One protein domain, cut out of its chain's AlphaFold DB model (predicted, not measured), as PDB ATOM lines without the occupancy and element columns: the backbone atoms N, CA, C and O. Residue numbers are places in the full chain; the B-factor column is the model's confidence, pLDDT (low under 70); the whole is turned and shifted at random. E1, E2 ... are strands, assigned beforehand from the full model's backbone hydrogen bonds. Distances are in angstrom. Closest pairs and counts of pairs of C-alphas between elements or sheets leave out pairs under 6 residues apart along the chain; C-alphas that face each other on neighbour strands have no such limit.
ATOM      1  N   TRP A 321      10.868  52.405 -53.428       68.50
ATOM      2  CA  TRP A 321      11.014  52.312 -51.985       68.50
ATOM      3  C   TRP A 321       9.708  52.778 -51.354       68.50
ATOM      4  O   TRP A 321       9.234  53.875 -51.651       68.50
ATOM      5  N   ALA A 322       9.109  51.948 -50.508       71.12
ATOM      6  CA  ALA A 322       7.847  52.249 -49.848       71.12
ATOM      7  C   ALA A 322       7.927  51.940 -48.348       71.12
ATOM      8  O   ALA A 322       8.718  51.100 -47.915       71.12
ATOM      9  N   LYS A 323       7.092  52.616 -47.552       76.50
ATOM     10  CA  LYS A 323       6.892  52.268 -46.138       76.50
ATOM     11  C   LYS A 323       6.126  50.949 -46.033       76.50
ATOM     12  O   LYS A 323       5.192  50.747 -46.808       76.50
ATOM     13  N   ASP A 324       6.478  50.098 -45.073       77.06
ATOM     14  CA  ASP A 324       5.783  48.831 -44.812       77.06
ATOM     15  C   ASP A 324       5.507  48.659 -43.312       77.06
ATOM     16  O   ASP A 324       6.242  48.003 -42.576       77.06
ATOM     17  N   GLY A 325       4.455  49.326 -42.837       78.00
ATOM     18  CA  GLY A 325       4.147  49.414 -41.409       78.00
ATOM     19  C   GLY A 325       5.130  50.293 -40.623       78.00
ATOM     20  O   GLY A 325       5.982  50.974 -41.187       78.00
ATOM     21  N   ALA A 326       4.986  50.311 -39.295       73.94
ATOM     22  CA  ALA A 326       5.819  51.134 -38.410       73.94
ATOM     23  C   ALA A 326       7.210  50.532 -38.137       73.94
ATOM     24  O   ALA A 326       8.090  51.235 -37.655       73.94
ATOM     25  N   GLN A 327       7.405  49.237 -38.410       83.12
ATOM     26  CA  GLN A 327       8.623  48.504 -38.050       83.12
ATOM     27  C   GLN A 327       9.389  47.940 -39.248       83.12
ATOM     28  O   GLN A 327      10.400  47.269 -39.053       83.12
ATOM     29  N   SER A 328       8.989  48.247 -40.482       84.56
ATOM     30  CA  SER A 328       9.678  47.757 -41.677       84.56
ATOM     31  C   SER A 328       9.522  48.679 -42.880       84.56
ATOM     32  O   SER A 328       8.608  49.494 -42.981       84.56
ATOM     33  N   CYS A 329      10.455  48.552 -43.809       84.06
ATOM     34  CA  CYS A 329      10.468  49.272 -45.063       84.06
ATOM     35  C   CYS A 329      10.551  48.269 -46.217       84.06
ATOM     36  O   CYS A 329      11.188  47.225 -46.093       84.06
ATOM     37  N   LYS A 330       9.932  48.582 -47.354       84.00
ATOM     38  CA  LYS A 330       9.811  47.663 -48.487       84.00
ATOM     39  C   LYS A 330      10.540  48.188 -49.715       84.00
ATOM     40  O   LYS A 330      10.317  49.314 -50.158       84.00
ATOM     41  N   TYR A 331      11.395  47.339 -50.270       78.00
ATOM     42  CA  TYR A 331      12.137  47.562 -51.504       78.00
ATOM     43  C   TYR A 331      11.686  46.572 -52.567       78.00
ATOM     44  O   TYR A 331      11.636  45.370 -52.310       78.00
ATOM     45  N   LYS A 332      11.415  47.054 -53.780       72.75
ATOM     46  CA  LYS A 332      11.269  46.188 -54.950       72.75
ATOM     47  C   LYS A 332      12.253  46.641 -56.014       72.75
ATOM     48  O   LYS A 332      12.070  47.696 -56.612       72.75
ATOM     49  N   GLY A 333      13.310  45.856 -56.210       64.12
ATOM     50  CA  GLY A 333      14.333  46.146 -57.214       64.12
ATOM     51  C   GLY A 333      13.872  45.839 -58.638       64.12
ATOM     52  O   GLY A 333      12.831  45.215 -58.847       64.12
ATOM     53  N   SER A 334      14.696  46.200 -59.623       54.56
ATOM     54  CA  SER A 334      14.426  46.001 -61.058       54.56
ATOM     55  C   SER A 334      14.171  44.541 -61.466       54.56
ATOM     56  O   SER A 334      13.537  44.289 -62.484       54.56
ATOM     57  N   LEU A 335      14.611  43.569 -60.655       59.41
ATOM     58  CA  LEU A 335      14.347  42.133 -60.840       59.41
ATOM     59  C   LEU A 335      12.992  41.679 -60.261       59.41
ATOM     60  O   LEU A 335      12.713  40.486 -60.192       59.41
ATOM     61  N   GLY A 336      12.159  42.605 -59.775       59.94
ATOM     62  CA  GLY A 336      10.834  42.318 -59.223       59.94
ATOM     63  C   GLY A 336      10.840  41.627 -57.855       59.94
ATOM     64  O   GLY A 336       9.766  41.392 -57.300       59.94
ATOM     65  N   ARG A 337      12.018  41.331 -57.290       69.56
ATOM     66  CA  ARG A 337      12.146  40.743 -55.956       69.56
ATOM     67  C   ARG A 337      11.836  41.786 -54.894       69.56
ATOM     68  O   ARG A 337      12.502  42.818 -54.811       69.56
ATOM     69  N   GLU A 338      10.835  41.480 -54.086       77.81
ATOM     70  CA  GLU A 338      10.475  42.263 -52.917       77.81
ATOM     71  C   GLU A 338      11.366  41.885 -51.731       77.81
ATOM     72  O   GLU A 338      11.594  40.705 -51.460       77.81
ATOM     73  N   VAL A 339      11.893  42.892 -51.043       79.00
ATOM     74  CA  VAL A 339      12.706  42.750 -49.838       79.00
ATOM     75  C   VAL A 339      12.085  43.617 -48.752       79.00
ATOM     76  O   VAL A 339      11.938  44.828 -48.926       79.00
ATOM     77  N   ILE A 340      11.737  42.987 -47.633       85.81
ATOM     78  CA  ILE A 340      11.290  43.667 -46.419       85.81
ATOM     79  C   ILE A 340      12.519  43.883 -45.538       85.81
ATOM     80  O   ILE A 340      13.246  42.941 -45.220       85.81
ATOM     81  N   VAL A 341      12.763  45.136 -45.175       84.38
ATOM     82  CA  VAL A 341      13.886  45.585 -44.355       84.38
ATOM     83  C   VAL A 341      13.333  45.986 -42.990       84.38
ATOM     84  O   VAL A 341      12.587  46.963 -42.917       84.38
ATOM     85  N   PRO A 342      13.654  45.266 -41.904       87.00
ATOM     86  CA  PRO A 342      13.241  45.661 -40.561       87.00
ATOM     87  C   PRO A 342      13.813  47.028 -40.172       87.00
ATOM     88  O   PRO A 342      14.912  47.399 -40.590       87.00
ATOM     89  N   SER A 343      13.098  47.766 -39.326       86.94
ATOM     90  CA  SER A 343      13.603  49.013 -38.745       86.94
ATOM     91  C   SER A 343      14.872  48.732 -37.940       86.94
ATOM     92  O   SER A 343      14.964  47.730 -37.234       86.94
ATOM     93  N   GLY A 344      15.877  49.591 -38.090       84.12
ATOM     94  CA  GLY A 344      17.218  49.376 -37.548       84.12
ATOM     95  C   GLY A 344      18.147  48.548 -38.446       84.12
ATOM     96  O   GLY A 344      19.278  48.285 -38.046       84.12
ATOM     97  N   SER A 345      17.704  48.137 -39.641       85.88
ATOM     98  CA  SER A 345      18.510  47.378 -40.614       85.88
ATOM     99  C   SER A 345      18.770  48.175 -41.894       85.88
ATOM    100  O   SER A 345      18.038  49.115 -42.213       85.88
ATOM    101  N   TYR A 346      19.799  47.779 -42.654       85.12
ATOM    102  CA  TYR A 346      20.108  48.357 -43.964       85.12
ATOM    103  C   TYR A 346      19.942  47.359 -45.113       85.12
ATOM    104  O   TYR A 346      19.999  46.143 -44.931       85.12
ATOM    105  N   THR A 347      19.760  47.887 -46.319       82.44
ATOM    106  CA  THR A 347      19.820  47.139 -47.577       82.44
ATOM    107  C   THR A 347      20.552  47.952 -48.640       82.44
ATOM    108  O   THR A 347      20.670  49.168 -48.503       82.44
ATOM    109  N   ASN A 348      21.031  47.289 -49.692       78.94
ATOM    110  CA  ASN A 348      21.742  47.937 -50.789       78.94
ATOM    111  C   ASN A 348      20.959  47.804 -52.097       78.94
ATOM    112  O   ASN A 348      20.388  46.743 -52.369       78.94
ATOM    113  N   ASP A 349      20.960  48.853 -52.918       71.69
ATOM    114  CA  ASP A 349      20.482  48.742 -54.298       71.69
ATOM    115  C   ASP A 349      21.531  48.118 -55.229       71.69
ATOM    116  O   ASP A 349      22.665  47.821 -54.844       71.69
ATOM    117  N   SER A 350      21.142  47.915 -56.487       66.06
ATOM    118  CA  SER A 350      22.025  47.420 -57.547       66.06
ATOM    119  C   SER A 350      23.205  48.349 -57.857       66.06
ATOM    120  O   SER A 350      24.142  47.918 -58.520       66.06
ATOM    121  N   CYS A 351      23.171  49.594 -57.377       63.78
ATOM    122  CA  CYS A 351      24.242  50.580 -57.489       63.78
ATOM    123  C   CYS A 351      25.176  50.592 -56.265       63.78
ATOM    124  O   CYS A 351      26.140  51.355 -56.236       63.78
ATOM    125  N   GLY A 352      24.927  49.747 -55.257       66.94
ATOM    126  CA  GLY A 352      25.715  49.710 -54.025       66.94
ATOM    127  C   GLY A 352      25.400  50.848 -53.052       66.94
ATOM    128  O   GLY A 352      26.148  51.036 -52.095       66.94
ATOM    129  N   THR A 353      24.311  51.588 -53.267       71.06
ATOM    130  CA  THR A 353      23.817  52.599 -52.328       71.06
ATOM    131  C   THR A 353      23.191  51.915 -51.124       71.06
ATOM    132  O   THR A 353      22.328  51.052 -51.301       71.06
ATOM    133  N   SER A 354      23.573  52.324 -49.914       78.94
ATOM    134  CA  SER A 354      23.008  51.793 -48.674       78.94
ATOM    135  C   SER A 354      21.811  52.614 -48.186       78.94
ATOM    136  O   SER A 354      21.872  53.834 -48.025       78.94
ATOM    137  N   TYR A 355      20.715  51.919 -47.890       78.00
ATOM    138  CA  TYR A 355      19.482  52.479 -47.344       78.00
ATOM    139  C   TYR A 355      19.236  51.882 -45.970       78.00
ATOM    140  O   TYR A 355      19.224  50.662 -45.828       78.00
ATOM    141  N   PHE A 356      19.003  52.726 -44.970       84.06
ATOM    142  CA  PHE A 356      18.697  52.304 -43.608       84.06
ATOM    143  C   PHE A 356      17.219  52.542 -43.308       84.06
ATOM    144  O   PHE A 356      16.697  53.621 -43.578       84.06
ATOM    145  N   CYS A 357      16.525  51.547 -42.767       84.94
ATOM    146  CA  CYS A 357      15.120  51.678 -42.390       84.94
ATOM    147  C   CYS A 357      14.999  52.203 -40.951       84.94
ATOM    148  O   CYS A 357      15.506  51.574 -40.025       84.94
ATOM    149  N   VAL A 358      14.304  53.324 -40.747       83.56
ATOM    150  CA  VAL A 358      14.006  53.925 -39.434       83.56
ATOM    151  C   VAL A 358      12.506  54.153 -39.328       83.56
ATOM    152  O   VAL A 358      11.942  54.905 -40.123       83.56
ATOM    153  N   ASP A 359      11.858  53.493 -38.368       84.44
ATOM    154  CA  ASP A 359      10.420  53.620 -38.085       84.44
ATOM    155  C   ASP A 359       9.551  53.525 -39.353       84.44
ATOM    156  O   ASP A 359       8.703  54.371 -39.659       84.44
ATOM    157  N   GLY A 360       9.855  52.513 -40.166       78.06
ATOM    158  CA  GLY A 360       9.177  52.253 -41.433       78.06
ATOM    159  C   GLY A 360       9.460  53.256 -42.555       78.06
ATOM    160  O   GLY A 360       8.770  53.244 -43.572       78.06
ATOM    161  N   SER A 361      10.462  54.123 -42.408       77.31
ATOM    162  CA  SER A 361      10.896  55.094 -43.419       77.31
ATOM    163  C   SER A 361      12.362  54.872 -43.801       77.31
ATOM    164  O   SER A 361      13.202  54.658 -42.934       77.31
ATOM    165  N   PHE A 362      12.704  54.945 -45.088       76.81
ATOM    166  CA  PHE A 362      14.105  54.845 -45.506       76.81
ATOM    167  C   PHE A 362      14.848  56.167 -45.294       76.81
ATOM    168  O   PHE A 362      14.375  57.229 -45.701       76.81
ATOM    169  N   VAL A 363      16.037  56.077 -44.708       74.56
ATOM    170  CA  VAL A 363      17.030  57.145 -44.604       74.56
ATOM    171  C   VAL A 363      18.240  56.736 -45.444       74.56
ATOM    172  O   VAL A 363      18.737  55.611 -45.351       74.56
ATOM    173  N   PHE A 364      18.675  57.640 -46.313       70.75
ATOM    174  CA  PHE A 364      19.774  57.421 -47.248       70.75
ATOM    175  C   PHE A 364      21.134  57.636 -46.566       70.75
ATOM    176  O   PHE A 364      21.312  58.638 -45.869       70.75
ATOM    177  N   PHE A 365      22.108  56.752 -46.823       62.84
ATOM    178  CA  PHE A 365      23.488  56.914 -46.359       62.84
ATOM    179  C   PHE A 365      24.502  56.564 -47.463       62.84
ATOM    180  O   PHE A 365      24.603  55.415 -47.871       62.84
ATOM    181  N   VAL A 366      25.289  57.576 -47.856       57.78
ATOM    182  CA  VAL A 366      26.495  57.549 -48.718       57.78
ATOM    183  C   VAL A 366      26.316  56.961 -50.133       57.78
ATOM    184  O   VAL A 366      26.011  55.790 -50.328       57.78
TER     185      VAL A 366
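Overview. This is residues 321 to 366 of the 373 residues of the protein "Shufflon_N domain-containing protein" of Comamonas terrigena (UniProt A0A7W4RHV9). Two small three-stranded sheets stand side by side in a flat body, coming closest around Cys 329, Val 341, Cys 357 and Ser 361. The turns 325 to 327, 343 to 345 and 359 to 360 lie at one end, and the loops 333 to 337 and 349 to 353 at the other. The printed part has 46 residues and is all strand, with no named helix and 27 residues in E1 to E6. Each sheet is an antiparallel meander, each strand the antiparallel neighbour of the one before, in the orders E1 E2 E3 and E4 E5 E6. The whole is compact, with a radius of gyration of the C-alphas of 9.6 A and spans of 25 by 24 by 12 A.

Along the chain. E1, residues 321 to 324, begins at C-alpha 321 (11.014, 52.312, -51.985) and is 9.5 A long. E2, residues 328 to 332, is 13.5 A long; E3, residues 338 to 342, is 13.1 A. E4, residues 346 to 348, is 7.0 A. E5, residues 354 to 358, and E6, residues 361 to 365, are each 13.1 A; E6 ends at C-alpha 365 (23.488, 56.914, -46.359).

Arrangement. E1 and E2 form a hairpin at 144 degrees, with N 322 and O 330 2.9 A apart. E2 and E3 form one at 158 degrees, with N 329 and O 341 at 2.8 A. E4 and E5 form one at 150 degrees, with N 347 and O 355 at 2.9 A. E5 and E6 form one at 144 degrees, with N 358 and O 361 at 2.8 A. These N and O pairs are within hydrogen-bond range. Between the sheets, the closest C-alphas of E1 and E6 are those of Lys 323 and Ser 361, 5.6 A apart; those of E2 and E5 are Cys 329 and Cys 357, 5.9 A. E3 and E6 are apart.

Size, cuts and confidence. The C-alphas of Ala 326 and Cys 351 are the two farthest apart, at 26.5 A. The printed part has no cut, and its five links between strands are tight. Mean pLDDT of the printed part is 75.8; residues 321, 333 to 337, 350 to 352 and 365 to 366 are under 70.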